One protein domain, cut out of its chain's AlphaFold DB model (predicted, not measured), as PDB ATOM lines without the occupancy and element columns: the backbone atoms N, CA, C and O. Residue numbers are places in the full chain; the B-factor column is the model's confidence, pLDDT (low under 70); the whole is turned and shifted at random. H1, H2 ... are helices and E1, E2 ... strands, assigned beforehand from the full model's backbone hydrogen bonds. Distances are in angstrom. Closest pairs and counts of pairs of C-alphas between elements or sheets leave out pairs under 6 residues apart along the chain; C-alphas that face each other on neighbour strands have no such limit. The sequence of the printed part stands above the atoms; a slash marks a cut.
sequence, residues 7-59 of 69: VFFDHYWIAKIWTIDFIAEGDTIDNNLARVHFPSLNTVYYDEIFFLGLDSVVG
ATOM      1  N   VAL A   7     266.489 310.169 257.628       62.12
ATOM      2  CA  VAL A   7     266.503 310.994 258.840       62.12
ATOM      3  C   VAL A   7     265.058 311.307 259.196       62.12
ATOM      4  O   VAL A   7     264.374 312.007 258.451       62.12
ATOM      5  N   PHE A   8     264.593 310.785 260.328       68.34
ATOM      6  CA  PHE A   8     263.290 311.111 260.902       68.34
ATOM      7  C   PHE A   8     263.504 311.633 262.322       68.34
ATOM      8  O   PHE A   8     264.092 310.942 263.146       68.34
ATOM      9  N   PHE A   9     263.027 312.849 262.608       68.65
ATOM     10  CA  PHE A   9     263.106 313.475 263.939       68.65
ATOM     11  C   PHE A   9     264.523 313.487 264.548       68.65
ATOM     12  O   PHE A   9     264.724 313.047 265.676       68.65
ATOM     13  N   ASP A  10     265.525 313.938 263.786       69.94
ATOM     14  CA  ASP A  10     266.946 313.962 264.189       69.94
ATOM     15  C   ASP A  10     267.554 312.590 264.527       69.94
ATOM     16  O   ASP A  10     268.669 312.502 265.039       69.94
ATOM     17  N   HIS A  11     266.838 311.503 264.238       64.49
ATOM     18  CA  HIS A  11     267.297 310.142 264.457       64.49
ATOM     19  C   HIS A  11     267.551 309.485 263.102       64.49
ATOM     20  O   HIS A  11     266.729 309.540 262.183       64.49
ATOM     21  N   TYR A  12     268.721 308.863 262.972       68.38
ATOM     22  CA  TYR A  12     269.074 308.100 261.785       68.38
ATOM     23  C   TYR A  12     268.391 306.740 261.856       68.38
ATOM     24  O   TYR A  12     268.660 305.944 262.755       68.38
ATOM     25  N   TRP A  13     267.497 306.476 260.909       68.21
ATOM     26  CA  TRP A  13     266.930 305.152 260.712       68.21
ATOM     27  C   TRP A  13     267.743 304.399 259.676       68.21
ATOM     28  O   TRP A  13     267.939 304.853 258.544       68.21
ATOM     29  N   ILE A  14     268.197 303.219 260.080       68.58
ATOM     30  CA  ILE A  14     268.897 302.308 259.197       68.58
ATOM     31  C   ILE A  14     267.846 301.398 258.573       68.58
ATOM     32  O   ILE A  14     267.131 300.683 259.272       68.58
ATOM     33  N   ALA A  15     267.734 301.457 257.251       72.51
ATOM     34  CA  ALA A  15     266.803 300.643 256.490       72.51
ATOM     35  C   ALA A  15     267.581 299.799 255.482       72.51
ATOM     36  O   ALA A  15     268.419 300.308 254.737       72.51
ATOM     37  N   LYS A  16     267.274 298.506 255.444       73.42
ATOM     38  CA  LYS A  16     267.768 297.551 254.451       73.42
ATOM     39  C   LYS A  16     266.642 297.251 253.462       73.42
ATOM     40  O   LYS A  16     265.478 297.169 253.850       73.42
ATOM     41  N   ILE A  17     266.982 297.080 252.183       73.05
ATOM     42  CA  ILE A  17     266.023 296.569 251.196       73.05
ATOM     43  C   ILE A  17     265.628 295.157 251.623       73.05
ATOM     44  O   ILE A  17     266.494 294.315 251.858       73.05
ATOM     45  N   TRP A  18     264.324 294.913 251.719       79.87
ATOM     46  CA  TRP A  18     263.802 293.598 252.054       79.87
ATOM     47  C   TRP A  18     264.268 292.553 251.030       79.87
ATOM     48  O   TRP A  18     264.178 292.774 249.820       79.87
ATOM     49  N   THR A  19     264.760 291.418 251.520       82.99
ATOM     50  CA  THR A  19     265.176 290.266 250.713       82.99
ATOM     51  C   THR A  19     264.308 289.065 251.059       82.99
ATOM     52  O   THR A  19     263.820 288.960 252.181       82.99
ATOM     53  N   ILE A  20     264.131 288.139 250.115       88.97
ATOM     54  CA  ILE A  20     263.276 286.960 250.341       88.97
ATOM     55  C   ILE A  20     263.803 286.058 251.467       88.97
ATOM     56  O   ILE A  20     263.025 285.385 252.134       88.97
ATOM     57  N   ASP A  21     265.110 286.132 251.724       87.24
ATOM     58  CA  ASP A  21     265.816 285.392 252.772       87.24
ATOM     59  C   ASP A  21     265.904 286.173 254.101       87.24
ATOM     60  O   ASP A  21     266.731 285.865 254.956       87.24
ATOM     61  N   PHE A  22     265.109 287.236 254.273       84.91
ATOM     62  CA  PHE A  22     265.117 288.053 255.487       84.91
ATOM     63  C   PHE A  22     264.618 287.257 256.702       84.91
ATOM     64  O   PHE A  22     263.457 286.846 256.755       84.91
ATOM     65  N   ILE A  23     265.478 287.099 257.712       84.44
ATOM     66  CA  ILE A  23     265.150 286.465 258.994       84.44
ATOM     67  C   ILE A  23     265.484 287.446 260.114       84.44
ATOM     68  O   ILE A  23     266.651 287.662 260.416       84.44
ATOM     69  N   ALA A  24     264.462 288.007 260.763       80.12
ATOM     70  CA  ALA A  24     264.623 289.085 261.747       80.12
ATOM     71  C   ALA A  24     265.613 288.778 262.888       80.12
ATOM     72  O   ALA A  24     266.255 289.686 263.397       80.12
ATOM     73  N   GLU A  25     265.727 287.512 263.295       80.41
ATOM     74  CA  GLU A  25     266.591 287.085 264.403       80.41
ATOM     75  C   GLU A  25     268.062 286.902 263.994       80.41
ATOM     76  O   GLU A  25     268.952 286.986 264.835       80.41
ATOM     77  N   GLY A  26     268.325 286.659 262.705       78.56
ATOM     78  CA  GLY A  26     269.671 286.413 262.177       78.56
ATOM     79  C   GLY A  26     270.221 287.538 261.308       78.56
ATOM     80  O   GLY A  26     271.389 287.494 260.934       78.56
ATOM     81  N   ASP A  27     269.393 288.519 260.958       79.14
ATOM     82  CA  ASP A  27     269.783 289.569 260.034       79.14
ATOM     83  C   ASP A  27     270.531 290.691 260.758       79.14
ATOM     84  O   ASP A  27     270.018 291.313 261.691       79.14
ATOM     85  N   THR A  28     271.757 290.957 260.319       75.68
ATOM     86  CA  THR A  28     272.595 292.036 260.835       75.68
ATOM     87  C   THR A  28     272.648 293.190 259.847       75.68
ATOM     88  O   THR A  28     272.553 293.022 258.631       75.68
ATOM     89  N   ILE A  29     272.784 294.406 260.374       73.89
ATOM     90  CA  ILE A  29     273.073 295.572 259.547       73.89
ATOM     91  C   ILE A  29     274.587 295.744 259.513       73.89
ATOM     92  O   ILE A  29     275.178 296.346 260.406       73.89
ATOM     93  N   ASP A  30     275.197 295.215 258.460       74.61
ATOM     94  CA  ASP A  30     276.658 295.167 258.328       74.61
ATOM     95  C   ASP A  30     277.264 296.532 257.978       74.61
ATOM     96  O   ASP A  30     278.439 296.788 258.226       74.61
ATOM     97  N   ASN A  31     276.449 297.429 257.416       71.07
ATOM     98  CA  ASN A  31     276.839 298.786 257.063       71.07
ATOM     99  C   ASN A  31     275.971 299.779 257.822       71.07
ATOM    100  O   ASN A  31     274.785 299.940 257.530       71.07
ATOM    101  N   ASN A  32     276.586 300.455 258.786       73.21
ATOM    102  CA  ASN A  32     275.926 301.469 259.584       73.21
ATOM    103  C   ASN A  32     276.359 302.864 259.125       73.21
ATOM    104  O   ASN A  32     277.548 303.107 258.917       73.21
ATOM    105  N   LEU A  33     275.409 303.786 258.954       72.03
ATOM    106  CA  LEU A  33     275.750 305.155 258.579       72.03
ATOM    107  C   LEU A  33     276.106 305.957 259.829       72.03
ATOM    108  O   LEU A  33     275.274 306.134 260.715       72.03
ATOM    109  N   ALA A  34     277.320 306.496 259.864       75.97
ATOM    110  CA  ALA A  34     277.751 307.432 260.890       75.97
ATOM    111  C   ALA A  34     277.948 308.827 260.284       75.97
ATOM    112  O   ALA A  34     278.571 308.975 259.231       75.97
ATOM    113  N   ARG A  35     277.449 309.867 260.963       76.54
ATOM    114  CA  ARG A  35     277.831 311.249 260.655       76.54
ATOM    115  C   ARG A  35     279.165 311.531 261.336       76.54
ATOM    116  O   ARG A  35     279.239 311.550 262.561       76.54
ATOM    117  N   VAL A  36     280.203 311.773 260.544       81.10
ATOM    118  CA  VAL A  36     281.501 312.235 261.044       81.10
ATOM    119  C   VAL A  36     281.560 313.749 260.889       81.10
ATOM    120  O   VAL A  36     281.307 314.273 259.807       81.10
ATOM    121  N   HIS A  37     281.853 314.454 261.980       82.87
ATOM    122  CA  HIS A  37     281.995 315.906 261.996       82.87
ATOM    123  C   HIS A  37     283.362 316.272 262.570       82.87
ATOM    124  O   HIS A  37     283.731 315.789 263.642       82.87
ATOM    125  N   PHE A  38     284.103 317.127 261.864       82.83
ATOM    126  CA  PHE A  38     285.436 317.578 262.254       82.83
ATOM    127  C   PHE A  38     285.391 319.063 262.656       82.83
ATOM    128  O   PHE A  38     285.709 319.926 261.841       82.83
ATOM    129  N   PRO A  39     285.026 319.394 263.910       79.17
ATOM    130  CA  PRO A  39     284.720 320.770 264.327       79.17
ATOM    131  C   PRO A  39     285.919 321.730 264.318       79.17
ATOM    132  O   PRO A  39     285.748 322.927 264.507       79.17
ATOM    133  N   SER A  40     287.142 321.225 264.161       83.12
ATOM    134  CA  SER A  40     288.373 322.029 264.217       83.12
ATOM    135  C   SER A  40     289.265 321.839 262.992       83.12
ATOM    136  O   SER A  40     290.401 322.311 262.985       83.12
ATOM    137  N   LEU A  41     288.778 321.135 261.967       82.04
ATOM    138  CA  LEU A  41     289.514 320.958 260.723       82.04
ATOM    139  C   LEU A  41     289.160 322.107 259.777       82.04
ATOM    140  O   LEU A  41     287.994 322.311 259.453       82.04
ATOM    141  N   ASN A  42     290.169 322.867 259.357       80.81
ATOM    142  CA  ASN A  42     289.977 323.981 258.432       80.81
ATOM    143  C   ASN A  42     289.481 323.473 257.066       80.81
ATOM    144  O   ASN A  42     289.970 322.451 256.581       80.81
ATOM    145  N   THR A  43     288.568 324.213 256.427       79.77
ATOM    146  CA  THR A  43     288.024 323.911 255.092       79.77
ATOM    147  C   THR A  43     289.101 323.708 254.020       79.77
ATOM    148  O   THR A  43     288.885 322.951 253.079       79.77
ATOM    149  N   VAL A  44     290.296 324.286 254.193       82.97
ATOM    150  CA  VAL A  44     291.447 324.088 253.294       82.97
ATOM    151  C   VAL A  44     291.906 322.629 253.191       82.97
ATOM    152  O   VAL A  44     292.507 322.260 252.190       82.97
ATOM    153  N   TYR A  45     291.638 321.808 254.210       81.69
ATOM    154  CA  TYR A  45     292.014 320.394 254.213       81.69
ATOM    155  C   TYR A  45     290.973 319.494 253.548       81.69
ATOM    156  O   TYR A  45     291.234 318.311 253.406       81.69
ATOM    157  N   TYR A  46     289.808 320.009 253.144       81.39
ATOM    158  CA  TYR A  46     288.748 319.213 252.514       81.39
ATOM    159  C   TYR A  46     288.961 319.139 250.999       81.39
ATOM    160  O   TYR A  46     288.104 319.541 250.211       81.39
ATOM    161  N   ASP A  47     290.133 318.662 250.589       83.81
ATOM    162  CA  ASP A  47     290.413 318.339 249.196       83.81
ATOM    163  C   ASP A  47     290.077 316.871 248.885       83.81
ATOM    164  O   ASP A  47     289.683 316.081 249.747       83.81
ATOM    165  N   GLU A  48     290.212 316.494 247.616       80.32
ATOM    166  CA  GLU A  48     289.942 315.129 247.161       80.32
ATOM    167  C   GLU A  48     290.851 314.091 247.849       80.32
ATOM    168  O   GLU A  48     290.423 312.960 248.084       80.32
ATOM    169  N   ILE A  49     292.076 314.472 248.238       83.60
ATOM    170  CA  ILE A  49     293.031 313.592 248.926       83.60
ATOM    171  C   ILE A  49     292.545 313.287 250.342       83.60
ATOM    172  O   ILE A  49     292.623 312.140 250.785       83.60
ATOM    173  N   PHE A  50     292.014 314.284 251.050       85.25
ATOM    174  CA  PHE A  50     291.420 314.075 252.363       85.25
ATOM    175  C   PHE A  50     290.246 313.102 252.303       85.25
ATOM    176  O   PHE A  50     290.199 312.170 253.105       85.25
ATOM    177  N   PHE A  51     289.341 313.261 251.332       82.11
ATOM    178  CA  PHE A  51     288.228 312.324 251.159       82.11
ATOM    179  C   PHE A  51     288.720 310.920 250.792       82.11
ATOM    180  O   PHE A  51     288.298 309.964 251.427       82.11
ATOM    181  N   LEU A  52     289.701 310.779 249.894       82.94
ATOM    182  CA  LEU A  52     290.339 309.484 249.601       82.94
ATOM    183  C   LEU A  52     290.929 308.811 250.852       82.94
ATOM    184  O   LEU A  52     290.803 307.599 251.032       82.94
ATOM    185  N   GLY A  53     291.568 309.589 251.727       86.93
ATOM    186  CA  GLY A  53     292.066 309.097 253.011       86.93
ATOM    187  C   GLY A  53     290.929 308.674 253.941       86.93
ATOM    188  O   GLY A  53     290.991 307.599 254.539       86.93
ATOM    189  N   LEU A  54     289.872 309.479 254.025       85.12
ATOM    190  CA  LEU A  54     288.695 309.194 254.842       85.12
ATOM    191  C   LEU A  54     288.001 307.896 254.403       85.12
ATOM    192  O   LEU A  54     287.695 307.063 255.257       85.12
ATOM    193  N   ASP A  55     287.843 307.683 253.094       83.34
ATOM    194  CA  ASP A  55     287.262 306.472 252.500       83.34
ATOM    195  C   ASP A  55     287.978 305.201 252.967       83.34
ATOM    196  O   ASP A  55     287.340 304.175 253.207       83.34
ATOM    197  N   SER A  56     289.303 305.274 253.130       85.30
ATOM    198  CA  SER A  56     290.135 304.142 253.550       85.30
ATOM    199  C   SER A  56     290.026 303.801 255.041       85.30
ATOM    200  O   SER A  56     290.327 302.673 255.429       85.30
ATOM    201  N   VAL A  57     289.600 304.757 255.875       87.25
ATOM    202  CA  VAL A  57     289.568 304.616 257.342       87.25
ATOM    203  C   VAL A  57     288.147 304.429 257.864       87.25
ATOM    204  O   VAL A  57     287.908 303.569 258.706       87.25
ATOM    205  N   VAL A  58     287.212 305.255 257.399       83.58
ATOM    206  CA  VAL A  58     285.825 305.289 257.887       83.58
ATOM    207  C   VAL A  58     284.903 304.474 256.984       83.58
ATOM    208  O   VAL A  58     283.931 303.889 257.455       83.58
ATOM    209  N   GLY A  59     285.213 304.423 255.691       83.84
ATOM    210  CA  GLY A  59     284.355 303.860 254.659       83.84
ATOM    211  C   GLY A  59     283.822 304.935 253.718       83.84
ATOM    212  O   GLY A  59     284.134 306.117 253.840       83.84
TER     213      GLY A  59
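What this domain is: This is residues 7 to 59 of the 69 residues of the protein "DUF4283 domain-containing protein" of Glycine max (UniProt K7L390). With little regular structure, the printed part is an open, winding chain: a short strand E1 near its first residue, then a long unnamed stretch, residues 14 to 47, that turns back in a wide loop and runs across to the other end, where helix H1 folds back. Residues 17 to 26 and 37 to 50, of which 48 to 50 belong to H1, stand free. Of 53 residues, 13 are in one named strand and one named helix, in the order E1, H1; the class is mixed. The whole is extended, with a radius of gyration of the C-alphas of 16.2 A, and flat, spanning 46 by 28 by 14 A.

Where its parts are: E1 is residues 11 to 13, 6.2 A long, with C-alpha 11 at (267.297, 310.142, 264.457). H1 is residues 48 to 57, 14.6 A long, ending with C-alpha 57 at (289.568, 304.616, 257.342).

How they stand to each other: E1 pairs with no named strand; residues 7 to 8 pair antiparallel with its residues 11 to 12. E1 and H1 are apart. In H1 every O i to N i+4 pair is within hydrogen-bond range.

The domain as a whole: The C-alphas farthest apart, of Ile 20 and Val 44, are 46.7 A apart. The printed part has no cut. The 34-residue link from E1 to H1 is long. Residues 7 to 14 have pLDDT under 70.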